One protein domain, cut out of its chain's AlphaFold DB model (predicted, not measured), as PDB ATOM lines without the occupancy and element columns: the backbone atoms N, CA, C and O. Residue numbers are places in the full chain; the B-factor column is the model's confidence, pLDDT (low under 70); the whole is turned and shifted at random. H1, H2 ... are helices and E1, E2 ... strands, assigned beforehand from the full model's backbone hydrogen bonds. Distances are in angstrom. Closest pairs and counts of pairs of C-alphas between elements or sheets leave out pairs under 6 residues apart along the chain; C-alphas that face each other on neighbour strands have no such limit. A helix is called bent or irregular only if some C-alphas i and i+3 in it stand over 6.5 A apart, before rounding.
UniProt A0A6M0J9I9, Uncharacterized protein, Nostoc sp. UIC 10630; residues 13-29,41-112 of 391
ATOM      1  N   VAL A  13     -13.829  50.321  -0.519       86.56
ATOM      2  CA  VAL A  13     -14.260  50.481  -1.911       86.56
ATOM      3  C   VAL A  13     -13.128  50.003  -2.818       86.56
ATOM      4  O   VAL A  13     -11.983  50.408  -2.658       86.56
ATOM      5  N   VAL A  14     -13.435  49.125  -3.761       88.88
ATOM      6  CA  VAL A  14     -12.502  48.592  -4.752       88.88
ATOM      7  C   VAL A  14     -12.897  49.162  -6.101       88.88
ATOM      8  O   VAL A  14     -13.937  48.796  -6.651       88.88
ATOM      9  N   LYS A  15     -12.074  50.071  -6.614       88.56
ATOM     10  CA  LYS A  15     -12.250  50.660  -7.938       88.56
ATOM     11  C   LYS A  15     -11.509  49.823  -8.954       88.56
ATOM     12  O   LYS A  15     -10.298  49.644  -8.835       88.56
ATOM     13  N   VAL A  16     -12.244  49.269  -9.905       87.75
ATOM     14  CA  VAL A  16     -11.717  48.346 -10.905       87.75
ATOM     15  C   VAL A  16     -11.791  49.026 -12.257       87.75
ATOM     16  O   VAL A  16     -12.885  49.296 -12.758       87.75
ATOM     17  N   GLY A  17     -10.621  49.287 -12.833       83.50
ATOM     18  CA  GLY A  17     -10.498  49.909 -14.138       83.50
ATOM     19  C   GLY A  17      -9.449  49.243 -15.028       83.50
ATOM     20  O   GLY A  17      -8.622  48.450 -14.575       83.50
ATOM     21  N   GLN A  18      -9.419  49.621 -16.307       77.56
ATOM     22  CA  GLN A  18      -8.408  49.167 -17.273       77.56
ATOM     23  C   GLN A  18      -6.973  49.480 -16.832       77.56
ATOM     24  O   GLN A  18      -6.050  48.722 -17.127       77.56
ATOM     25  N   GLN A  19      -6.784  50.592 -16.116       74.50
ATOM     26  CA  GLN A  19      -5.485  51.022 -15.593       74.50
ATOM     27  C   GLN A  19      -5.061  50.259 -14.326       74.50
ATOM     28  O   GLN A  19      -3.977  50.505 -13.800       74.50
ATOM     29  N   GLY A  20      -5.894  49.333 -13.841       80.44
ATOM     30  CA  GLY A  20      -5.664  48.532 -12.646       80.44
ATOM     31  C   GLY A  20      -6.737  48.738 -11.579       80.44
ATOM     32  O   GLY A  20      -7.700  49.483 -11.758       80.44
ATOM     33  N   THR A  21      -6.544  48.061 -10.449       84.12
ATOM     34  CA  THR A  21      -7.455  48.112  -9.304       84.12
ATOM     35  C   THR A  21      -6.886  49.008  -8.209       84.12
ATOM     36  O   THR A  21      -5.717  48.872  -7.845       84.12
ATOM     37  N   ARG A  22      -7.710  49.901  -7.651       84.81
ATOM     38  CA  ARG A  22      -7.368  50.742  -6.494       84.81
ATOM     39  C   ARG A  22      -8.258  50.375  -5.313       84.81
ATOM     40  O   ARG A  22      -9.478  50.318  -5.454       84.81
ATOM     41  N   TYR A  23      -7.657  50.145  -4.149       84.19
ATOM     42  CA  TYR A  23      -8.392  49.842  -2.921       84.19
ATOM     43  C   TYR A  23      -8.438  51.090  -2.058       84.19
ATOM     44  O   TYR A  23      -7.399  51.599  -1.664       84.19
ATOM     45  N   GLN A  24      -9.635  51.560  -1.752       82.50
ATOM     46  CA  GLN A  24      -9.890  52.782  -1.010       82.50
ATOM     47  C   GLN A  24     -10.604  52.441   0.289       82.50
ATOM     48  O   GLN A  24     -11.715  51.915   0.283       82.50
ATOM     49  N   GLN A  25      -9.974  52.725   1.423       79.19
ATOM     50  CA  GLN A  25     -10.587  52.547   2.735       79.19
ATOM     51  C   GLN A  25     -11.001  53.901   3.290       79.19
ATOM     52  O   GLN A  25     -10.178  54.810   3.394       79.19
ATOM     53  N   LYS A  26     -12.275  54.015   3.661       68.94
ATOM     54  CA  LYS A  26     -12.795  55.182   4.366       68.94
ATOM     55  C   LYS A  26     -12.480  55.033   5.852       68.94
ATOM     56  O   LYS A  26     -12.813  54.012   6.458       68.94
ATOM     57  N   GLN A  27     -11.798  56.012   6.438       57.59
ATOM     58  CA  GLN A  27     -11.607  56.065   7.888       57.59
ATOM     59  C   GLN A  27     -12.805  56.731   8.569       57.59
ATOM     60  O   GLN A  27     -13.366  57.697   8.058       57.59
ATOM     61  N   ALA A  28     -13.182  56.231   9.749       50.12
ATOM     62  CA  ALA A  28     -14.119  56.939  10.611       50.12
ATOM     63  C   ALA A  28     -13.458  58.234  11.113       50.12
ATOM     64  O   ALA A  28     -12.362  58.176  11.670       50.12
ATOM     65  N   SER A  29     -14.136  59.367  10.909       44.03
ATOM     66  CA  SER A  29     -13.727  60.691  11.390       44.03
ATOM     67  C   SER A  29     -13.399  60.626  12.889       44.03
ATOM     68  O   SER A  29     -14.222  60.194  13.704       44.03
ATOM     69  N   GLU A  41     -14.464  62.474   4.901       54.88
ATOM     70  CA  GLU A  41     -14.107  61.068   4.999       54.88
ATOM     71  C   GLU A  41     -12.735  60.867   4.338       54.88
ATOM     72  O   GLU A  41     -12.602  60.959   3.117       54.88
ATOM     73  N   ILE A  42     -11.690  60.632   5.139       53.03
ATOM     74  CA  ILE A  42     -10.336  60.409   4.617       53.03
ATOM     75  C   ILE A  42     -10.319  59.069   3.878       53.03
ATOM     76  O   ILE A  42     -10.543  58.009   4.472       53.03
ATOM     77  N   VAL A  43     -10.038  59.125   2.576       61.56
ATOM     78  CA  VAL A  43      -9.875  57.956   1.711       61.56
ATOM     79  C   VAL A  43      -8.393  57.619   1.604       61.56
ATOM     80  O   VAL A  43      -7.601  58.430   1.132       61.56
ATOM     81  N   ILE A  44      -8.021  56.414   2.034       60.75
ATOM     82  CA  ILE A  44      -6.638  55.929   1.984       60.75
ATOM     83  C   ILE A  44      -6.528  54.825   0.941       60.75
ATOM     84  O   ILE A  44      -7.270  53.840   1.008       60.75
ATOM     85  N   ASP A  45      -5.569  54.968   0.026       68.94
ATOM     86  CA  ASP A  45      -5.213  53.912  -0.916       68.94
ATOM     87  C   ASP A  45      -4.468  52.777  -0.187       68.94
ATOM     88  O   ASP A  45      -3.495  52.998   0.536       68.94
ATOM     89  N   ARG A  46      -4.942  51.544  -0.367       73.25
ATOM     90  CA  ARG A  46      -4.419  50.315   0.244       73.25
ATOM     91  C   ARG A  46      -3.935  49.341  -0.827       73.25
ATOM     92  O   ARG A  46      -4.410  49.348  -1.962       73.25
ATOM     93  N   SER A  47      -3.016  48.453  -0.456       78.94
ATOM     94  CA  SER A  47      -2.674  47.301  -1.298       78.94
ATOM     95  C   SER A  47      -3.685  46.164  -1.107       78.94
ATOM     96  O   SER A  47      -4.271  46.013  -0.032       78.94
ATOM     97  N   ALA A  48      -3.851  45.310  -2.123       78.38
ATOM     98  CA  ALA A  48      -4.692  44.112  -2.010       78.38
ATOM     99  C   ALA A  48      -4.264  43.229  -0.825       78.38
ATOM    100  O   ALA A  48      -5.102  42.703  -0.097       78.38
ATOM    101  N   ALA A  49      -2.952  43.103  -0.601       81.19
ATOM    102  CA  ALA A  49      -2.397  42.301   0.483       81.19
ATOM    103  C   ALA A  49      -2.813  42.827   1.868       81.19
ATOM    104  O   ALA A  49      -3.172  42.032   2.736       81.19
ATOM    105  N   GLU A  50      -2.837  44.150   2.063       81.62
ATOM    106  CA  GLU A  50      -3.304  44.763   3.313       81.62
ATOM    107  C   GLU A  50      -4.793  44.499   3.569       81.62
ATOM    108  O   GLU A  50      -5.175  44.167   4.692       81.62
ATOM    109  N   ILE A  51      -5.635  44.581   2.530       85.75
ATOM    110  CA  ILE A  51      -7.070  44.280   2.649       85.75
ATOM    111  C   ILE A  51      -7.289  42.809   3.022       85.75
ATOM    112  O   ILE A  51      -8.106  42.503   3.892       85.75
ATOM    113  N   ILE A  52      -6.530  41.886   2.424       88.31
ATOM    114  CA  ILE A  52      -6.609  40.458   2.754       88.31
ATOM    115  C   ILE A  52      -6.138  40.175   4.180       88.31
ATOM    116  O   ILE A  52      -6.797  39.417   4.893       88.31
ATOM    117  N   ASP A  53      -5.051  40.799   4.634       87.31
ATOM    118  CA  ASP A  53      -4.603  40.684   6.025       87.31
ATOM    119  C   ASP A  53      -5.668  41.208   7.004       87.31
ATOM    120  O   ASP A  53      -5.977  40.554   8.004       87.31
ATOM    121  N   GLN A  54      -6.322  42.330   6.685       86.75
ATOM    122  CA  GLN A  54      -7.433  42.861   7.480       86.75
ATOM    123  C   GLN A  54      -8.630  41.900   7.523       86.75
ATOM    124  O   GLN A  54      -9.181  41.652   8.603       86.75
ATOM    125  N   ILE A  55      -9.025  41.339   6.376       90.31
ATOM    126  CA  ILE A  55     -10.088  40.330   6.298       90.31
ATOM    127  C   ILE A  55      -9.715  39.131   7.169       90.31
ATOM    128  O   ILE A  55     -10.518  38.700   7.996       90.31
ATOM    129  N   ASN A  56      -8.486  38.631   7.052       92.69
ATOM    130  CA  ASN A  56      -8.015  37.492   7.829       92.69
ATOM    131  C   ASN A  56      -8.022  37.775   9.328       92.69
ATOM    132  O   ASN A  56      -8.591  36.979  10.073       92.69
ATOM    133  N   LYS A  57      -7.522  38.932   9.776       89.75
ATOM    134  CA  LYS A  57      -7.593  39.362  11.184       89.75
ATOM    135  C   LYS A  57      -9.025  39.330  11.726       89.75
ATOM    136  O   LYS A  57      -9.253  38.873  12.849       89.75
ATOM    137  N   ARG A  58     -10.004  39.781  10.934       90.19
ATOM    138  CA  ARG A  58     -11.429  39.749  11.309       90.19
ATOM    139  C   ARG A  58     -11.975  38.324  11.340       90.19
ATOM    140  O   ARG A  58     -12.598  37.935  12.329       90.19
ATOM    141  N   VAL A  59     -11.708  37.527  10.312       89.56
ATOM    142  CA  VAL A  59     -12.202  36.148  10.179       89.56
ATOM    143  C   VAL A  59     -11.655  35.237  11.283       89.56
ATOM    144  O   VAL A  59     -12.425  34.471  11.876       89.56
ATOM    145  N   THR A  60     -10.368  35.351  11.615       90.06
ATOM    146  CA  THR A  60      -9.707  34.521  12.632       90.06
ATOM    147  C   THR A  60      -9.980  34.976  14.060       90.06
ATOM    148  O   THR A  60      -9.684  34.236  14.996       90.06
ATOM    149  N   SER A  61     -10.542  36.174  14.264       89.06
ATOM    150  CA  SER A  61     -10.889  36.647  15.607       89.06
ATOM    151  C   SER A  61     -11.900  35.701  16.287       89.06
ATOM    152  O   SER A  61     -12.788  35.168  15.617       89.06
ATOM    153  N   PRO A  62     -11.804  35.436  17.600       89.56
ATOM    154  CA  PRO A  62     -12.733  34.533  18.277       89.56
ATOM    155  C   PRO A  62     -14.150  35.120  18.307       89.56
ATOM    156  O   PRO A  62     -14.316  36.339  18.351       89.56
ATOM    157  N   TYR A  63     -15.167  34.256  18.309       91.25
ATOM    158  CA  TYR A  63     -16.548  34.661  18.585       91.25
ATOM    159  C   TYR A  63     -16.689  34.926  20.084       91.25
ATOM    160  O   TYR A  63     -16.652  33.989  20.885       91.25
ATOM    161  N   TYR A  64     -16.842  36.190  20.472       92.31
ATOM    162  CA  TYR A  64     -17.023  36.563  21.868       92.31
ATOM    163  C   TYR A  64     -18.329  36.032  22.461       92.31
ATOM    164  O   TYR A  64     -18.397  35.786  23.664       92.31
ATOM    165  N   SER A  65     -19.328  35.754  21.623       91.50
ATOM    166  CA  SER A  65     -20.570  35.102  22.035       91.50
ATOM    167  C   SER A  65     -20.337  33.742  22.693       91.50
ATOM    168  O   SER A  65     -21.130  33.345  23.540       91.50
ATOM    169  N   ILE A  66     -19.242  33.041  22.371       93.06
ATOM    170  CA  ILE A  66     -18.890  31.767  23.015       93.06
ATOM    171  C   ILE A  66     -18.572  31.985  24.501       93.06
ATOM    172  O   ILE A  66     -19.025  31.204  25.335       93.06
ATOM    173  N   PHE A  67     -17.877  33.072  24.857       94.56
ATOM    174  CA  PHE A  67     -17.526  33.372  26.252       94.56
ATOM    175  C   PHE A  67     -18.736  33.721  27.124       94.56
ATOM    176  O   PHE A  67     -18.634  33.638  28.340       94.56
ATOM    177  N   ILE A  68     -19.878  34.077  26.529       93.75
ATOM    178  CA  ILE A  68     -21.138  34.349  27.246       93.75
ATOM    179  C   ILE A  68     -22.079  33.142  27.166       93.75
ATOM    180  O   ILE A  68     -22.720  32.767  28.150       93.75
ATOM    181  N   GLY A  69     -22.135  32.493  26.004       93.94
ATOM    182  CA  GLY A  69     -22.972  31.327  25.761       93.94
ATOM    183  C   GLY A  69     -22.570  30.119  26.602       93.94
ATOM    184  O   GLY A  69     -23.447  29.461  27.153       93.94
ATOM    185  N   VAL A  70     -21.267  29.854  26.764       96.19
ATOM    186  CA  VAL A  70     -20.781  28.719  27.571       96.19
ATOM    187  C   VAL A  70     -21.163  28.865  29.054       96.19
ATOM    188  O   VAL A  70     -21.770  27.930  29.577       96.19
ATOM    189  N   PRO A  71     -20.925  30.007  29.736       96.38
ATOM    190  CA  PRO A  71     -21.432  30.219  31.094       96.38
ATOM    191  C   PRO A  71     -22.957  30.133  31.202       96.38
ATOM    192  O   PRO A  71     -23.465  29.540  32.148       96.38
ATOM    193  N   THR A  72     -23.695  30.659  30.220       95.88
ATOM    194  CA  THR A  72     -25.166  30.572  30.206       95.88
ATOM    195  C   THR A  72     -25.635  29.112  30.158       95.88
ATOM    196  O   THR A  72     -26.539  28.715  30.894       95.88
ATOM    197  N   LEU A  73     -24.990  28.291  29.327       96.75
ATOM    198  CA  LEU A  73     -25.258  26.859  29.225       96.75
ATOM    199  C   LEU A  73     -24.848  26.107  30.502       96.75
ATOM    200  O   LEU A  73     -25.557  25.202  30.931       96.75
ATOM    201  N   LEU A  74     -23.764  26.518  31.164       96.62
ATOM    202  CA  LEU A  74     -23.383  25.982  32.471       96.62
ATOM    203  C   LEU A  74     -24.439  26.297  33.545       96.62
ATOM    204  O   LEU A  74     -24.814  25.403  34.299       96.62
ATOM    205  N   CYS A  75     -24.975  27.523  33.587       95.81
ATOM    206  CA  CYS A  75     -26.065  27.889  34.500       95.81
ATOM    207  C   CYS A  75     -27.321  27.035  34.279       95.81
ATOM    208  O   CYS A  75     -27.981  26.669  35.249       95.81
ATOM    209  N   PHE A  76     -27.627  26.660  33.032       96.44
ATOM    210  CA  PHE A  76     -28.718  25.729  32.745       96.44
ATOM    211  C   PHE A  76     -28.488  24.363  33.413       96.44
ATOM    212  O   PHE A  76     -29.376  23.873  34.105       96.44
ATOM    213  N   PHE A  77     -27.290  23.782  33.302       97.06
ATOM    214  CA  PHE A  77     -26.984  22.509  33.969       97.06
ATOM    215  C   PHE A  77     -26.969  22.621  35.499       97.06
ATOM    216  O   PHE A  77     -27.453  21.725  36.185       97.06
ATOM    217  N   LEU A  78     -26.477  23.732  36.050       96.31
ATOM    218  CA  LEU A  78     -26.479  23.961  37.498       96.31
ATOM    219  C   LEU A  78     -27.889  24.189  38.069       96.31
ATOM    220  O   LEU A  78     -28.111  23.963  39.261       96.31
ATOM    221  N   SER A  79     -28.858  24.579  37.234       95.69
ATOM    222  CA  SER A  79     -30.251  24.761  37.664       95.69
ATOM    223  C   SER A  79     -30.921  23.472  38.154       95.69
ATOM    224  O   SER A  79     -31.816  23.540  38.992       95.69
ATOM    225  N   PHE A  80     -30.436  22.300  37.717       95.75
ATOM    226  CA  PHE A  80     -30.885  21.000  38.232       95.75
ATOM    227  C   PHE A  80     -30.463  20.753  39.687       95.75
ATOM    228  O   PHE A  80     -31.083  19.944  40.372       95.75
ATOM    229  N   THR A  81     -29.421  21.437  40.170       96.56
ATOM    230  CA  THR A  81     -28.962  21.352  41.565       96.56
ATOM    231  C   THR A  81     -29.586  22.442  42.437       96.56
ATOM    232  O   THR A  81     -29.930  22.179  43.585       96.56
ATOM    233  N   SER A  82     -29.736  23.665  41.917       94.50
ATOM    234  CA  SER A  82     -30.344  24.783  42.649       94.50
ATOM    235  C   SER A  82     -31.133  25.711  41.717       94.50
ATOM    236  O   SER A  82     -30.583  26.186  40.722       94.50
ATOM    237  N   PRO A  83     -32.387  26.073  42.049       93.94
ATOM    238  CA  PRO A  83     -33.230  26.887  41.172       93.94
ATOM    239  C   PRO A  83     -32.743  28.337  41.019       93.94
ATOM    240  O   PRO A  83     -33.168  29.024  40.092       93.94
ATOM    241  N   ILE A  84     -31.826  28.809  41.873       95.00
ATOM    242  CA  ILE A  84     -31.271  30.176  41.821       95.00
ATOM    243  C   ILE A  84     -30.626  30.466  40.453       95.00
ATOM    244  O   ILE A  84     -30.685  31.595  39.964       95.00
ATOM    245  N   PHE A  85     -30.073  29.449  39.782       94.94
ATOM    246  CA  PHE A  85     -29.436  29.616  38.473       94.94
ATOM    247  C   PHE A  85     -30.410  29.971  37.336       94.94
ATOM    248  O   PHE A  85     -29.971  30.509  36.318       94.94
ATOM    249  N   LEU A  86     -31.722  29.758  37.508       92.94
ATOM    250  CA  LEU A  86     -32.733  30.142  36.513       92.94
ATOM    251  C   LEU A  86     -32.787  31.661  36.286       92.94
ATOM    252  O   LEU A  86     -33.091  32.097  35.176       92.94
ATOM    253  N   ILE A  87     -32.417  32.462  37.293       95.38
ATOM    254  CA  ILE A  87     -32.395  33.933  37.210       95.38
ATOM    255  C   ILE A  87     -31.407  34.417  36.132       95.38
ATOM    256  O   ILE A  87     -31.658  35.419  35.464       95.38
ATOM    257  N   PHE A  88     -30.310  33.687  35.907       94.06
ATOM    258  CA  PHE A  88     -29.265  34.066  34.946       94.06
ATOM    259  C   PHE A  88     -29.529  33.580  33.517       94.06
ATOM    260  O   PHE A  88     -28.880  34.045  32.580       94.06
ATOM    261  N   LEU A  89     -30.486  32.669  33.326       94.62
ATOM    262  CA  LEU A  89     -30.711  31.999  32.049       94.62
ATOM    263  C   LEU A  89     -31.260  32.978  30.997       94.62
ATOM    264  O   LEU A  89     -30.671  33.128  29.926       94.62
ATOM    265  N   ILE A  90     -32.344  33.694  31.314       94.62
ATOM    266  CA  ILE A  90     -32.977  34.634  30.372       94.62
ATOM    267  C   ILE A  90     -32.019  35.783  29.993       94.62
ATOM    268  O   ILE A  90     -31.802  35.984  28.793       94.62
ATOM    269  N   PRO A  91     -31.378  36.498  30.945       96.06
ATOM    270  CA  PRO A  91     -30.395  37.527  30.604       96.06
ATOM    271  C   PRO A  91     -29.199  36.971  29.824       96.06
ATOM    272  O   PRO A  91     -28.747  37.608  28.873       96.06
ATOM    273  N   GLY A  92     -28.712  35.777  30.180       95.25
ATOM    274  CA  GLY A  92     -27.588  35.124  29.509       95.25
ATOM    275  C   GLY A  92     -27.880  34.778  28.049       95.25
ATOM    276  O   GLY A  92     -27.062  35.062  27.171       95.25
ATOM    277  N   ILE A  93     -29.076  34.252  27.748       96.00
ATOM    278  CA  ILE A  93     -29.507  33.980  26.367       96.00
ATOM    279  C   ILE A  93     -29.583  35.279  25.561       96.00
ATOM    280  O   ILE A  93     -29.054  35.340  24.448       96.00
ATOM    281  N   ILE A  94     -30.205  36.323  26.120       96.69
ATOM    282  CA  ILE A  94     -30.340  37.621  25.442       96.69
ATOM    283  C   ILE A  94     -28.955  38.219  25.167       96.69
ATOM    284  O   ILE A  94     -28.668  38.613  24.035       96.69
ATOM    285  N   ALA A  95     -28.067  38.239  26.166       95.50
ATOM    286  CA  ALA A  95     -26.707  38.745  26.021       95.50
ATOM    287  C   ALA A  95     -25.905  37.947  24.980       95.50
ATOM    288  O   ALA A  95     -25.273  38.545  24.108       95.50
ATOM    289  N   SER A  96     -25.982  36.613  25.013       94.31
ATOM    290  CA  SER A  96     -25.332  35.732  24.034       94.31
ATOM    291  C   SER A  96     -25.794  36.037  22.605       94.31
ATOM    292  O   SER A  96     -24.964  36.196  21.708       94.31
ATOM    293  N   TYR A  97     -27.102  36.218  22.396       95.38
ATOM    294  CA  TYR A  97     -27.655  36.584  21.092       95.38
ATOM    295  C   TYR A  97     -27.183  37.967  20.617       95.38
ATOM    296  O   TYR A  97     -26.749  38.111  19.473       95.38
ATOM    297  N   LEU A  98     -27.223  38.987  21.481       96.31
ATOM    298  CA  LEU A  98     -26.783  40.341  21.129       96.31
ATOM    299  C   LEU A  98     -25.292  40.384  20.776       96.31
ATOM    300  O   LEU A  98     -24.916  40.993  19.771       96.31
ATOM    301  N   VAL A  99     -24.449  39.695  21.550       95.06
ATOM    302  CA  VAL A  99     -23.009  39.612  21.275       95.06
ATOM    303  C   VAL A  99     -22.734  38.792  20.022       95.06
ATOM    304  O   VAL A  99     -21.913  39.208  19.214       95.06
ATOM    305  N   PHE A 100     -23.472  37.708  19.775       93.44
ATOM    306  CA  PHE A 100     -23.368  36.956  18.523       93.44
ATOM    307  C   PHE A 100     -23.689  37.826  17.301       93.44
ATOM    308  O   PHE A 100     -22.965  37.806  16.304       93.44
ATOM    309  N   ARG A 101     -24.743  38.648  17.377       92.94
ATOM    310  CA  ARG A 101     -25.088  39.606  16.314       92.94
ATOM    311  C   ARG A 101     -23.973  40.629  16.096       92.94
ATOM    312  O   ARG A 101     -23.635  40.912  14.947       92.94
ATOM    313  N   GLN A 102     -23.388  41.149  17.172       90.81
ATOM    314  CA  GLN A 102     -22.266  42.081  17.088       90.81
ATOM    315  C   GLN A 102     -21.000  41.413  16.531       90.81
ATOM    316  O   GLN A 102     -20.291  42.029  15.740       90.81
ATOM    317  N   ASP A 103     -20.738  40.152  16.879       90.62
ATOM    318  CA  ASP A 103     -19.623  39.375  16.341       90.62
ATOM    319  C   ASP A 103     -19.755  39.169  14.835       90.62
ATOM    320  O   ASP A 103     -18.777  39.367  14.121       90.62
ATOM    321  N   ILE A 104     -20.948  38.838  14.327       87.94
ATOM    322  CA  ILE A 104     -21.166  38.742  12.876       87.94
ATOM    323  C   ILE A 104     -20.794  40.064  12.199       87.94
ATOM    324  O   ILE A 104     -20.078  40.050  11.201       87.94
ATOM    325  N   ILE A 105     -21.236  41.199  12.746       87.12
ATOM    326  CA  ILE A 105     -20.942  42.522  12.178       87.12
ATOM    327  C   ILE A 105     -19.438  42.817  12.236       87.12
ATOM    328  O   ILE A 105     -18.858  43.184  11.222       87.12
ATOM    329  N   ARG A 106     -18.791  42.598  13.388       87.88
ATOM    330  CA  ARG A 106     -17.354  42.841  13.599       87.88
ATOM    331  C   ARG A 106     -16.471  41.984  12.693       87.88
ATOM    332  O   ARG A 106     -15.427  42.438  12.231       87.88
ATOM    333  N   LYS A 107     -16.868  40.729  12.482       90.31
ATOM    334  CA  LYS A 107     -16.109  39.760  11.688       90.31
ATOM    335  C   LYS A 107     -16.363  39.883  10.190       90.31
ATOM    336  O   LYS A 107     -15.546  39.399   9.414       90.31
ATOM    337  N   THR A 108     -17.473  40.497   9.785       89.75
ATOM    338  CA  THR A 108     -17.805  40.687   8.372       89.75
ATOM    339  C   THR A 108     -17.071  41.901   7.816       89.75
ATOM    340  O   THR A 108     -17.112  42.983   8.395       89.75
ATOM    341  N   THR A 109     -16.421  41.743   6.667       89.94
ATOM    342  CA  THR A 109     -15.763  42.853   5.966       89.94
ATOM    343  C   THR A 109     -16.640  43.336   4.814       89.94
ATOM    344  O   THR A 109     -16.944  42.537   3.924       89.94
ATOM    345  N   PRO A 110     -17.096  44.600   4.811       90.25
ATOM    346  CA  PRO A 110     -17.785  45.166   3.661       90.25
ATOM    347  C   PRO A 110     -16.771  45.497   2.558       90.25
ATOM    348  O   PRO A 110     -15.819  46.235   2.792       90.25
ATOM    349  N   LEU A 111     -16.990  44.948   1.367       91.06
ATOM    350  CA  LEU A 111     -16.157  45.126   0.184       91.06
ATOM    351  C   LEU A 111     -17.045  45.551  -0.987       91.06
ATOM    352  O   LEU A 111     -17.777  44.733  -1.552       91.06
ATOM    353  N   ILE A 112     -17.030  46.840  -1.307       91.88
ATOM    354  CA  ILE A 112     -17.886  47.438  -2.334       91.88
ATOM    355  C   ILE A 112     -17.079  47.616  -3.612       91.88
ATOM    356  O   ILE A 112     -16.005  48.198  -3.569       91.88
TER     357      ILE A 112
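Overview. This is residues 13 to 29 and 41 to 112 of the 391 residues of an uncharacterized protein of Nostoc sp. UIC 10630 (UniProt A0A6M0J9I9). The domain is a long, thin rod, with a helical hairpin of H2 and H3 at one end, a small three-stranded sheet of E1, E2 and E3 at the other, and H1 bridging the two. H1 and then H2 run away from the sheet, and the long helix H3 folds back beside H2, with the short strand E4 carrying the return on until its last residue comes close to the first residue of E1. The printed part has 89 residues, with three named helices and four named strands in the order E1, E2, E3, H1, H2, H3, E4; the sheet order is E1, E2, E3, antiparallel throughout, and the class is mixed, helices and strands. The whole is extended, with a radius of gyration of the C-alphas of 20.4 A and spans of 68 by 24 by 17 A.

Along the chain. The printed part begins with strand E1, residues 13 to 17, whose first C-alpha, that of Val 13, is at (-14.260, 50.481, -1.911). Strand E2, residues 20 to 26, is the longest strand by residues and measures 19.6 A from first to last C-alpha. After the cut comes strand E3, residues 43 to 46. Helix H1, residues 48 to 60, is 18.2 A long and begins with C-alpha 48 at (-4.692, 44.112, -2.010). Helix H2, residues 64 to 78, is 22.2 A long. Helix H3, residues 83 to 107, is the longest helix and measures 36.4 A; it has a kink of 29 degrees near residue 91 and is irregular, but only just, with C-alphas 87 and 90 at 6.9 A. Strand E4, residues 109 to 112, ends with C-alpha 112 at (-17.886, 47.438, -2.334).

Arrangement. E1 and E2 form an antiparallel hairpin at 162 degrees, with N 13 and O 24 at 2.8 A and N 22 and O 15 at 2.9 A, within hydrogen-bond range. On the other side of E2 is E3, antiparallel at 131 degrees, with N 46 and O 23 at 2.8 A and N 25 and O 44 at 3.0 A, also within range. E1 and E3 are the edge strands and are apart. H1 is on the sheet but only grazes it, with its residues 48 to 51; the closest C-alphas of H1 and E2 are those of Ala 48 and Tyr 23, 6.9 A. H1 and H2 are apart. H2 and H3 form a helical hairpin: they touch, with 27 pairs of C-alphas within 8 A, and run opposite ways at a shallow tilt of 17 degrees. Their closest C-alphas are those of Ser 65 and Phe 100, 4.9 A. H1 and H3 touch only at their ends, and only just, with 3 pairs of C-alphas within 8 A, the closest being those of Arg 58 and Lys 107 at 4.7 A. H3 and E4 meet only through their link. E4 pairs with no named strand; E4 and E2 are near each other, and the closest C-alphas of E4 and E1 are those of Ile 112 and Val 13, 4.8 A. In H1 every O i to N i+4 pair is within hydrogen-bond range; in H2 it is 9 of 11 and in H3 16 of 21.

Size, cuts and confidence. The two C-alphas farthest apart are those of Gln 19 and Ser 82, 68.5 A. Residues 30 to 40 are cut out, and C-alphas 29 and 41 are 6.4 A apart across the cut. The link from E2 to E3 runs across this cut; the links printed whole are tight. The mean pLDDT of the printed part is 87.1; residues 26 to 29 and 41 to 45 are under 70.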